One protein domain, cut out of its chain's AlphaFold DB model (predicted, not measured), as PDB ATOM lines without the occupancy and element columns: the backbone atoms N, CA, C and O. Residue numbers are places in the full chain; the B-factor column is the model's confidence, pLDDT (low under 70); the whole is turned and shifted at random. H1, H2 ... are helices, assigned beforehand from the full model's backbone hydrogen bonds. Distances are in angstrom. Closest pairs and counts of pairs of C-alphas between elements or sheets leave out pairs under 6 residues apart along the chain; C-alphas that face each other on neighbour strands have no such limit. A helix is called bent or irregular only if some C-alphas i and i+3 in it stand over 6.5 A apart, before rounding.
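What this domain is: This is residues 59 to 123 of the 347 residues of an uncharacterized protein of Torulaspora delbrueckii (strain ATCC 10662 / CBS 1146 / NBRC 0425 / NCYC 2629 / NRRL Y-866) (UniProt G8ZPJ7). Two longer helices, H2 and H4, meet near their last residues and make a corner, like an L. H3 folds back beside H4 as a helical hairpin, while the small H1 and the loop after it sit at the far end of H2, where H2 begins. The printed part has 65 residues with four named helices, in the order H1, H2, H3, H4, and no named strand; its class is all helix. The whole is only just loose, close to compact, with a radius of gyration of the C-alphas of 13.4 A, and the C-alphas span 39 by 27 by 20 A.

How they stand to each other: H1, residues 59 to 62, only just touches H2, residues 70 to 85, with 3 pairs of C-alphas within 8 A; the closest are those of Tyr 62 and Lys 73, 6.0 A apart. H2 touches H1 with residues 70 to 73 alone. Between the two helices, residues 63 to 64 pair with residues 67 to 68, antiparallel. With residues 79 to 84 alone, H2 touches residues 113 to 117 of H4, which is residues 106 to 119. Their closest C-alphas are those of Val 83 and Gly 117, 5.8 A apart. The lines of H2 and H4 are about perpendicular at 70.1 degrees, only just past a steep tilt. H3, residues 95 to 100, touches H4, the closest C-alphas being those of Leu 98 and Ser 111, 6.3 A apart. H3 and H4 form a hairpin and run opposite ways at a shallow tilt of 12 degrees. H1 is apart from H3 and from H4, and H2 is apart from H3. In H2 and H4 every O i to N i+4 pair is within hydrogen-bond range; in H3 it is 1 of 2, and H1 is too short for such a pair.

Where its parts are: H1 has 4 residues and begins at C-alpha 59, at (-61.260, 14.823, -12.710). H2, with 16 residues the longest helix, runs 21.9 A from C-alpha 70 at (-51.657, 10.214, -17.512) to C-alpha 85. H3 has 6 residues, from Val 95 to Ala 100. H4 has 14 residues and runs 20.1 A from Leu 106 to Ile 119, whose C-alpha is at (-51.635, 31.506, -8.844). No helix is bent or irregular.

The domain as a whole: The two C-alphas farthest apart are those of Ala 66 and Glu 89, 40.2 A. The printed part has no cut. The link from H3 to H4 is tight; those from H1 to H2 and from H2 to H3 are short, and no link is long. The mean pLDDT of the printed part is 73.4, and 20 residues are under 70: residue 80, residues 83 to 93 and residues 116 to 123.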
ATOM      1  N   HIS A  59     -60.240  15.498 -11.915       72.75
ATOM      2  CA  HIS A  59     -61.260  14.823 -12.710       72.75
ATOM      3  C   HIS A  59     -61.709  15.645 -13.920       72.75
ATOM      4  O   HIS A  59     -61.964  15.074 -14.976       72.75
ATOM      5  N   LEU A  60     -61.828  16.963 -13.777       73.38
ATOM      6  CA  LEU A  60     -62.238  17.851 -14.863       73.38
ATOM      7  C   LEU A  60     -61.116  18.094 -15.873       73.38
ATOM      8  O   LEU A  60     -61.374  18.142 -17.072       73.38
ATOM      9  N   LEU A  61     -59.883  18.254 -15.392       73.56
ATOM     10  CA  LEU A  61     -58.749  18.658 -16.219       73.56
ATOM     11  C   LEU A  61     -58.098  17.479 -16.946       73.56
ATOM     12  O   LEU A  61     -57.675  17.623 -18.094       73.56
ATOM     13  N   TYR A  62     -58.028  16.308 -16.307       78.06
ATOM     14  CA  TYR A  62     -57.211  15.197 -16.803       78.06
ATOM     15  C   TYR A  62     -58.013  13.984 -17.266       78.06
ATOM     16  O   TYR A  62     -57.433  13.029 -17.783       78.06
ATOM     17  N   LYS A  63     -59.341  13.968 -17.117       74.44
ATOM     18  CA  LYS A  63     -60.143  12.833 -17.578       74.44
ATOM     19  C   LYS A  63     -60.524  12.996 -19.045       74.44
ATOM     20  O   LYS A  63     -61.267  13.900 -19.414       74.44
ATOM     21  N   SER A  64     -60.069  12.064 -19.875       71.38
ATOM     22  CA  SER A  64     -60.507  11.939 -21.265       71.38
ATOM     23  C   SER A  64     -61.278  10.629 -21.412       71.38
ATOM     24  O   SER A  64     -60.701   9.569 -21.646       71.38
ATOM     25  N   GLY A  65     -62.599  10.687 -21.224       78.62
ATOM     26  CA  GLY A  65     -63.473   9.509 -21.259       78.62
ATOM     27  C   GLY A  65     -63.498   8.738 -19.932       78.62
ATOM     28  O   GLY A  65     -63.783   9.313 -18.883       78.62
ATOM     29  N   ALA A  66     -63.256   7.424 -19.971       72.31
ATOM     30  CA  ALA A  66     -63.284   6.556 -18.785       72.31
ATOM     31  C   ALA A  66     -61.934   6.471 -18.046       72.31
ATOM     32  O   ALA A  66     -61.897   6.040 -16.894       72.31
ATOM     33  N   SER A  67     -60.843   6.901 -18.680       74.56
ATOM     34  CA  SER A  67     -59.481   6.843 -18.145       74.56
ATOM     35  C   SER A  67     -58.902   8.238 -17.912       74.56
ATOM     36  O   SER A  67     -59.236   9.200 -18.607       74.56
ATOM     37  N   VAL A  68     -58.016   8.345 -16.921       81.50
ATOM     38  CA  VAL A  68     -57.203   9.546 -16.693       81.50
ATOM     39  C   VAL A  68     -56.100   9.582 -17.748       81.50
ATOM     40  O   VAL A  68     -55.399   8.591 -17.943       81.50
ATOM     41  N   ASP A  69     -55.969  10.711 -18.435       83.50
ATOM     42  CA  ASP A  69     -54.900  10.984 -19.391       83.50
ATOM     43  C   ASP A  69     -53.610  11.277 -18.608       83.50
ATOM     44  O   ASP A  69     -53.342  12.403 -18.177       83.50
ATOM     45  N   LEU A  70     -52.867  10.202 -18.332       80.69
ATOM     46  CA  LEU A  70     -51.657  10.214 -17.512       80.69
ATOM     47  C   LEU A  70     -50.595  11.160 -18.069       80.69
ATOM     48  O   LEU A  70     -49.946  11.842 -17.283       80.69
ATOM     49  N   ASP A  71     -50.463  11.251 -19.393       79.38
ATOM     50  CA  ASP A  71     -49.451  12.090 -20.037       79.38
ATOM     51  C   ASP A  71     -49.719  13.574 -19.769       79.38
ATOM     52  O   ASP A  71     -48.803  14.327 -19.434       79.38
ATOM     53  N   LYS A  72     -50.991  13.991 -19.825       79.62
ATOM     54  CA  LYS A  72     -51.385  15.361 -19.467       79.62
ATOM     55  C   LYS A  72     -51.160  15.656 -17.995       79.62
ATOM     56  O   LYS A  72     -50.614  16.709 -17.673       79.62
ATOM     57  N   LYS A  73     -51.557  14.739 -17.108       85.88
ATOM     58  CA  LYS A  73     -51.349  14.920 -15.668       85.88
ATOM     59  C   LYS A  73     -49.859  15.047 -15.351       85.88
ATOM     60  O   LYS A  73     -49.466  15.968 -14.649       85.88
ATOM     61  N   LEU A  74     -49.027  14.170 -15.910       79.75
ATOM     62  CA  LEU A  74     -47.587  14.173 -15.663       79.75
ATOM     63  C   LEU A  74     -46.911  15.433 -16.221       79.75
ATOM     64  O   LEU A  74     -46.035  15.987 -15.566       79.75
ATOM     65  N   ALA A  75     -47.347  15.920 -17.386       76.50
ATOM     66  CA  ALA A  75     -46.863  17.180 -17.948       76.50
ATOM     67  C   ALA A  75     -47.221  18.387 -17.065       76.50
ATOM     68  O   ALA A  75     -46.383  19.263 -16.865       76.50
ATOM     69  N   CYS A  76     -48.435  18.424 -16.508       76.19
ATOM     70  CA  CYS A  76     -48.855  19.484 -15.592       76.19
ATOM     71  C   CYS A  76     -48.099  19.429 -14.260       76.19
ATOM     72  O   CYS A  76     -47.603  20.457 -13.815       76.19
ATOM     73  N   GLU A  77     -47.941  18.247 -13.665       79.94
ATOM     74  CA  GLU A  77     -47.148  18.071 -12.440       79.94
ATOM     75  C   GLU A  77     -45.677  18.439 -12.661       79.94
ATOM     76  O   GLU A  77     -45.065  19.095 -11.824       79.94
ATOM     77  N   TYR A  78     -45.104  18.080 -13.814       78.25
ATOM     78  CA  TYR A  78     -43.737  18.460 -14.159       78.25
ATOM     79  C   TYR A  78     -43.587  19.974 -14.357       78.25
ATOM     80  O   TYR A  78     -42.606  20.554 -13.902       78.25
ATOM     81  N   ALA A  79     -44.574  20.631 -14.973       73.62
ATOM     82  CA  ALA A  79     -44.596  22.087 -15.083       73.62
ATOM     83  C   ALA A  79     -44.701  22.760 -13.704       73.62
ATOM     84  O   ALA A  79     -43.975  23.710 -13.436       73.62
ATOM     85  N   LEU A  80     -45.550  22.241 -12.811       69.88
ATOM     86  CA  LEU A  80     -45.655  22.721 -11.430       69.88
ATOM     87  C   LEU A  80     -44.351  22.530 -10.657       69.88
ATOM     88  O   LEU A  80     -43.921  23.434  -9.950       69.88
ATOM     89  N   TYR A  81     -43.709  21.375 -10.821       78.88
ATOM     90  CA  TYR A  81     -42.415  21.089 -10.222       78.88
ATOM     91  C   TYR A  81     -41.335  22.060 -10.710       78.88
ATOM     92  O   TYR A  81     -40.588  22.579  -9.888       78.88
ATOM     93  N   LEU A  82     -41.275  22.343 -12.018       73.19
ATOM     94  CA  LEU A  82     -40.327  23.310 -12.579       73.19
ATOM     95  C   LEU A  82     -40.519  24.701 -11.966       73.19
ATOM     96  O   LEU A  82     -39.560  25.282 -11.466       73.19
ATOM     97  N   VAL A  83     -41.767  25.165 -11.901       66.94
ATOM     98  CA  VAL A  83     -42.143  26.447 -11.282       66.94
ATOM     99  C   VAL A  83     -41.786  26.503  -9.799       66.94
ATOM    100  O   VAL A  83     -41.376  27.540  -9.303       66.94
ATOM    101  N   GLN A  84     -41.942  25.395  -9.076       68.38
ATOM    102  CA  GLN A  84     -41.562  25.314  -7.664       68.38
ATOM    103  C   GLN A  84     -40.047  25.203  -7.458       68.38
ATOM    104  O   GLN A  84     -39.561  25.506  -6.371       68.38
ATOM    105  N   SER A  85     -39.312  24.713  -8.460       69.12
ATOM    106  CA  SER A  85     -37.860  24.537  -8.396       69.12
ATOM    107  C   SER A  85     -37.073  25.798  -8.755       69.12
ATOM    108  O   SER A  85     -35.913  25.910  -8.365       69.12
ATOM    109  N   GLU A  86     -37.691  26.741  -9.467       67.06
ATOM    110  CA  GLU A  86     -37.128  28.064  -9.735       67.06
ATOM    111  C   GLU A  86     -37.532  29.014  -8.594       67.06
ATOM    112  O   GLU A  86     -38.651  29.513  -8.544       67.06
ATOM    113  N   GLU A  87     -36.622  29.245  -7.639       57.22
ATOM    114  CA  GLU A  87     -36.783  30.180  -6.503       57.22
ATOM    115  C   GLU A  87     -36.742  31.670  -6.922       57.22
ATOM    116  O   GLU A  87     -36.316  32.527  -6.146       57.22
ATOM    117  N   ASP A  88     -37.145  32.002  -8.148       58.25
ATOM    118  CA  ASP A  88     -37.051  33.371  -8.648       58.25
ATOM    119  C   ASP A  88     -38.282  34.216  -8.271       58.25
ATOM    120  O   ASP A  88     -39.425  33.755  -8.236       58.25
ATOM    121  N   GLU A  89     -38.009  35.487  -7.962       59.59
ATOM    122  CA  GLU A  89     -38.964  36.521  -7.547       59.59
ATOM    123  C   GLU A  89     -40.244  36.530  -8.412       59.59
ATOM    124  O   GLU A  89     -40.159  36.505  -9.644       59.59
ATOM    125  N   PRO A  90     -41.445  36.617  -7.804       57.25
ATOM    126  CA  PRO A  90     -42.708  36.510  -8.523       57.25
ATOM    127  C   PRO A  90     -42.887  37.685  -9.491       57.25
ATOM    128  O   PRO A  90     -43.276  38.794  -9.119       57.25
ATOM    129  N   VAL A  91     -42.640  37.437 -10.775       60.75
ATOM    130  CA  VAL A  91     -42.922  38.405 -11.834       60.75
ATOM    131  C   VAL A  91     -44.437  38.446 -12.060       60.75
ATOM    132  O   VAL A  91     -45.073  37.449 -12.399       60.75
ATOM    133  N   ASN A  92     -45.039  39.614 -11.842       58.62
ATOM    134  CA  ASN A  92     -46.480  39.827 -11.959       58.62
ATOM    135  C   ASN A  92     -46.914  39.863 -13.439       58.62
ATOM    136  O   ASN A  92     -46.840  40.907 -14.095       58.62
ATOM    137  N   TYR A  93     -47.351  38.722 -13.977       66.50
ATOM    138  CA  TYR A  93     -47.846  38.612 -15.352       66.50
ATOM    139  C   TYR A  93     -49.359  38.852 -15.430       66.50
ATOM    140  O   TYR A  93     -50.155  38.179 -14.778       66.50
ATOM    141  N   LYS A  94     -49.781  39.786 -16.292       75.44
ATOM    142  CA  LYS A  94     -51.203  40.043 -16.567       75.44
ATOM    143  C   LYS A  94     -51.764  39.030 -17.568       75.44
ATOM    144  O   LYS A  94     -51.179  38.815 -18.629       75.44
ATOM    145  N   VAL A  95     -52.949  38.489 -17.271       73.94
ATOM    146  CA  VAL A  95     -53.719  37.559 -18.133       73.94
ATOM    147  C   VAL A  95     -53.929  38.121 -19.549       73.94
ATOM    148  O   VAL A  95     -53.959  37.375 -20.526       73.94
ATOM    149  N   GLU A  96     -54.034  39.446 -19.676       81.44
ATOM    150  CA  GLU A  96     -54.223  40.141 -20.955       81.44
ATOM    151  C   GLU A  96     -53.072  39.889 -21.942       81.44
ATOM    152  O   GLU A  96     -53.313  39.726 -23.139       81.44
ATOM    153  N   SER A  97     -51.836  39.782 -21.446       79.62
ATOM    154  CA  SER A  97     -50.656  39.516 -22.275       79.62
ATOM    155  C   SER A  97     -50.652  38.089 -22.830       79.62
ATOM    156  O   SER A  97     -50.205  37.869 -23.953       79.62
ATOM    157  N   LEU A  98     -51.212  37.124 -22.091       82.25
ATOM    158  CA  LEU A  98     -51.319  35.729 -22.529       82.25
ATOM    159  C   LEU A  98     -52.317  35.564 -23.685       82.25
ATOM    160  O   LEU A  98     -52.088  34.773 -24.600       82.25
ATOM    161  N   MET A  99     -53.413  36.329 -23.659       80.06
ATOM    162  CA  MET A  99     -54.454  36.291 -24.693       80.06
ATOM    163  C   MET A  99     -53.993  36.878 -26.034       80.06
ATOM    164  O   MET A  99     -54.557  36.544 -27.076       80.06
ATOM    165  N   ALA A 100     -52.973  37.740 -26.024       88.31
ATOM    166  CA  ALA A 100     -52.391  38.320 -27.233       88.31
ATOM    167  C   ALA A 100     -51.386  37.384 -27.934       88.31
ATOM    168  O   ALA A 100     -51.067  37.590 -29.107       88.31
ATOM    169  N   LEU A 101     -50.889  36.355 -27.238       88.81
ATOM    170  CA  LEU A 101     -49.899  35.420 -27.766       88.81
ATOM    171  C   LEU A 101     -50.552  34.314 -28.599       88.81
ATOM    172  O   LEU A 101     -51.650  33.831 -28.316       88.81
ATOM    173  N   LYS A 102     -49.845  33.866 -29.642       83.06
ATOM    174  CA  LYS A 102     -50.328  32.781 -30.502       83.06
ATOM    175  C   LYS A 102     -50.396  31.477 -29.690       83.06
ATOM    176  O   LYS A 102     -49.360  31.069 -29.150       83.06
ATOM    177  N   PRO A 103     -51.549  30.781 -29.651       84.69
ATOM    178  CA  PRO A 103     -51.674  29.521 -28.926       84.69
ATOM    179  C   PRO A 103     -50.609  28.514 -29.373       84.69
ATOM    180  O   PRO A 103     -50.386  28.348 -30.576       84.69
ATOM    181  N   ARG A 104     -49.991  27.820 -28.407       76.12
ATOM    182  CA  ARG A 104     -48.917  26.821 -28.605       76.12
ATOM    183  C   ARG A 104     -47.568  27.365 -29.101       76.12
ATOM    184  O   ARG A 104     -46.742  26.588 -29.577       76.12
ATOM    185  N   SER A 105     -47.335  28.670 -29.023       88.38
ATOM    186  CA  SER A 105     -45.978  29.218 -29.156       88.38
ATOM    187  C   SER A 105     -45.169  28.977 -27.875       88.38
ATOM    188  O   SER A 105     -45.749  28.791 -26.807       88.38
ATOM    189  N   LEU A 106     -43.836  28.965 -27.974       83.94
ATOM    190  CA  LEU A 106     -42.945  28.806 -26.815       83.94
ATOM    191  C   LEU A 106     -43.209  29.900 -25.764       83.94
ATOM    192  O   LEU A 106     -43.434  29.589 -24.601       83.94
ATOM    193  N   GLU A 107     -43.333  31.147 -26.220       84.00
ATOM    194  CA  GLU A 107     -43.657  32.323 -25.397       84.00
ATOM    195  C   GLU A 107     -45.017  32.190 -24.685       84.00
ATOM    196  O   GLU A 107     -45.193  32.645 -23.554       84.00
ATOM    197  N   TRP A 108     -45.993  31.535 -25.329       85.69
ATOM    198  CA  TRP A 108     -47.290  31.238 -24.717       85.69
ATOM    199  C   TRP A 108     -47.151  30.212 -23.591       85.69
ATOM    200  O   TRP A 108     -47.743  30.398 -22.532       85.69
ATOM    201  N   TYR A 109     -46.346  29.162 -23.780       78.44
ATOM    202  CA  TYR A 109     -46.092  28.176 -22.727       78.44
ATOM    203  C   TYR A 109     -45.346  28.787 -21.539       78.44
ATOM    204  O   TYR A 109     -45.781  28.589 -20.409       78.44
ATOM    205  N   GLU A 110     -44.305  29.583 -21.781       80.50
ATOM    206  CA  GLU A 110     -43.577  30.308 -20.727       80.50
ATOM    207  C   GLU A 110     -44.515  31.234 -19.935       80.50
ATOM    208  O   GLU A 110     -44.514  31.239 -18.705       80.50
ATOM    209  N   SER A 111     -45.413  31.941 -20.627       80.75
ATOM    210  CA  SER A 111     -46.406  32.811 -19.985       80.75
ATOM    211  C   SER A 111     -47.444  32.038 -19.157       80.75
ATOM    212  O   SER A 111     -47.847  32.503 -18.093       80.75
ATOM    213  N   VAL A 112     -47.878  30.855 -19.609       78.31
ATOM    214  CA  VAL A 112     -48.794  29.979 -18.848       78.31
ATOM    215  C   VAL A 112     -48.117  29.429 -17.595       78.31
ATOM    216  O   VAL A 112     -48.731  29.417 -16.532       78.31
ATOM    217  N   VAL A 113     -46.864  28.993 -17.718       75.00
ATOM    218  CA  VAL A 113     -46.056  28.450 -16.617       75.00
ATOM    219  C   VAL A 113     -45.855  29.510 -15.531       75.00
ATOM    220  O   VAL A 113     -46.150  29.255 -14.364       75.00
ATOM    221  N   ASN A 114     -45.502  30.737 -15.916       75.56
ATOM    222  CA  ASN A 114     -45.339  31.847 -14.976       75.56
ATOM    223  C   ASN A 114     -46.661  32.281 -14.319       75.56
ATOM    224  O   ASN A 114     -46.705  32.593 -13.128       75.56
ATOM    225  N   LEU A 115     -47.765  32.268 -15.072       78.06
ATOM    226  CA  LEU A 115     -49.092  32.574 -14.539       78.06
ATOM    227  C   LEU A 115     -49.554  31.513 -13.529       78.06
ATOM    228  O   LEU A 115     -50.061  31.860 -12.464       78.06
ATOM    229  N   LEU A 116     -49.317  30.232 -13.815       69.69
ATOM    230  CA  LEU A 116     -49.546  29.137 -12.869       69.69
ATOM    231  C   LEU A 116     -48.682  29.281 -11.609       69.69
ATOM    232  O   LEU A 116     -49.169  28.993 -10.518       69.69
ATOM    233  N   GLY A 117     -47.449  29.780 -11.734       65.88
ATOM    234  CA  GLY A 117     -46.610  30.147 -10.589       65.88
ATOM    235  C   GLY A 117     -47.212  31.254  -9.733       65.88
ATOM    236  O   GLY A 117     -47.315  31.095  -8.519       65.88
ATOM    237  N   SER A 118     -47.719  32.322 -10.353       68.06
ATOM    238  CA  SER A 118     -48.368  33.423  -9.625       68.06
ATOM    239  C   SER A 118     -49.658  33.009  -8.901       68.06
ATOM    240  O   SER A 118     -49.964  33.538  -7.836       68.06
ATOM    241  N   ILE A 119     -50.398  32.034  -9.444       65.19
ATOM    242  CA  ILE A 119     -51.635  31.506  -8.844       65.19
ATOM    243  C   ILE A 119     -51.332  30.494  -7.726       65.19
ATOM    244  O   ILE A 119     -52.135  30.330  -6.813       65.19
ATOM    245  N   ASN A 120     -50.180  29.823  -7.770       54.88
ATOM    246  CA  ASN A 120     -49.772  28.854  -6.751       54.88
ATOM    247  C   ASN A 120     -48.938  29.454  -5.615       54.88
ATOM    248  O   ASN A 120     -48.534  28.714  -4.714       54.88
ATOM    249  N   ALA A 121     -48.707  30.770  -5.609       45.81
ATOM    250  CA  ALA A 121     -48.226  31.437  -4.411       45.81
ATOM    251  C   ALA A 121     -49.239  31.177  -3.270       45.81
ATOM    252  O   ALA A 121     -50.431  31.442  -3.441       45.81
ATOM    253  N   PRO A 122     -48.809  30.652  -2.108       46.16
ATOM    254  CA  PRO A 122     -49.699  30.248  -1.013       46.16
ATOM    255  C   PRO A 122     -50.484  31.399  -0.346       46.16
ATOM    256  O   PRO A 122     -51.219  31.143   0.604       46.16
ATOM    257  N   ASP A 123     -50.375  32.629  -0.856       38.66
ATOM    258  CA  ASP A 123     -51.032  33.846  -0.358       38.66
ATOM    259  C   ASP A 123     -52.315  34.225  -1.119       38.66
ATOM    260  O   ASP A 123     -52.830  35.340  -1.003       38.66
TER     261      ASP A 123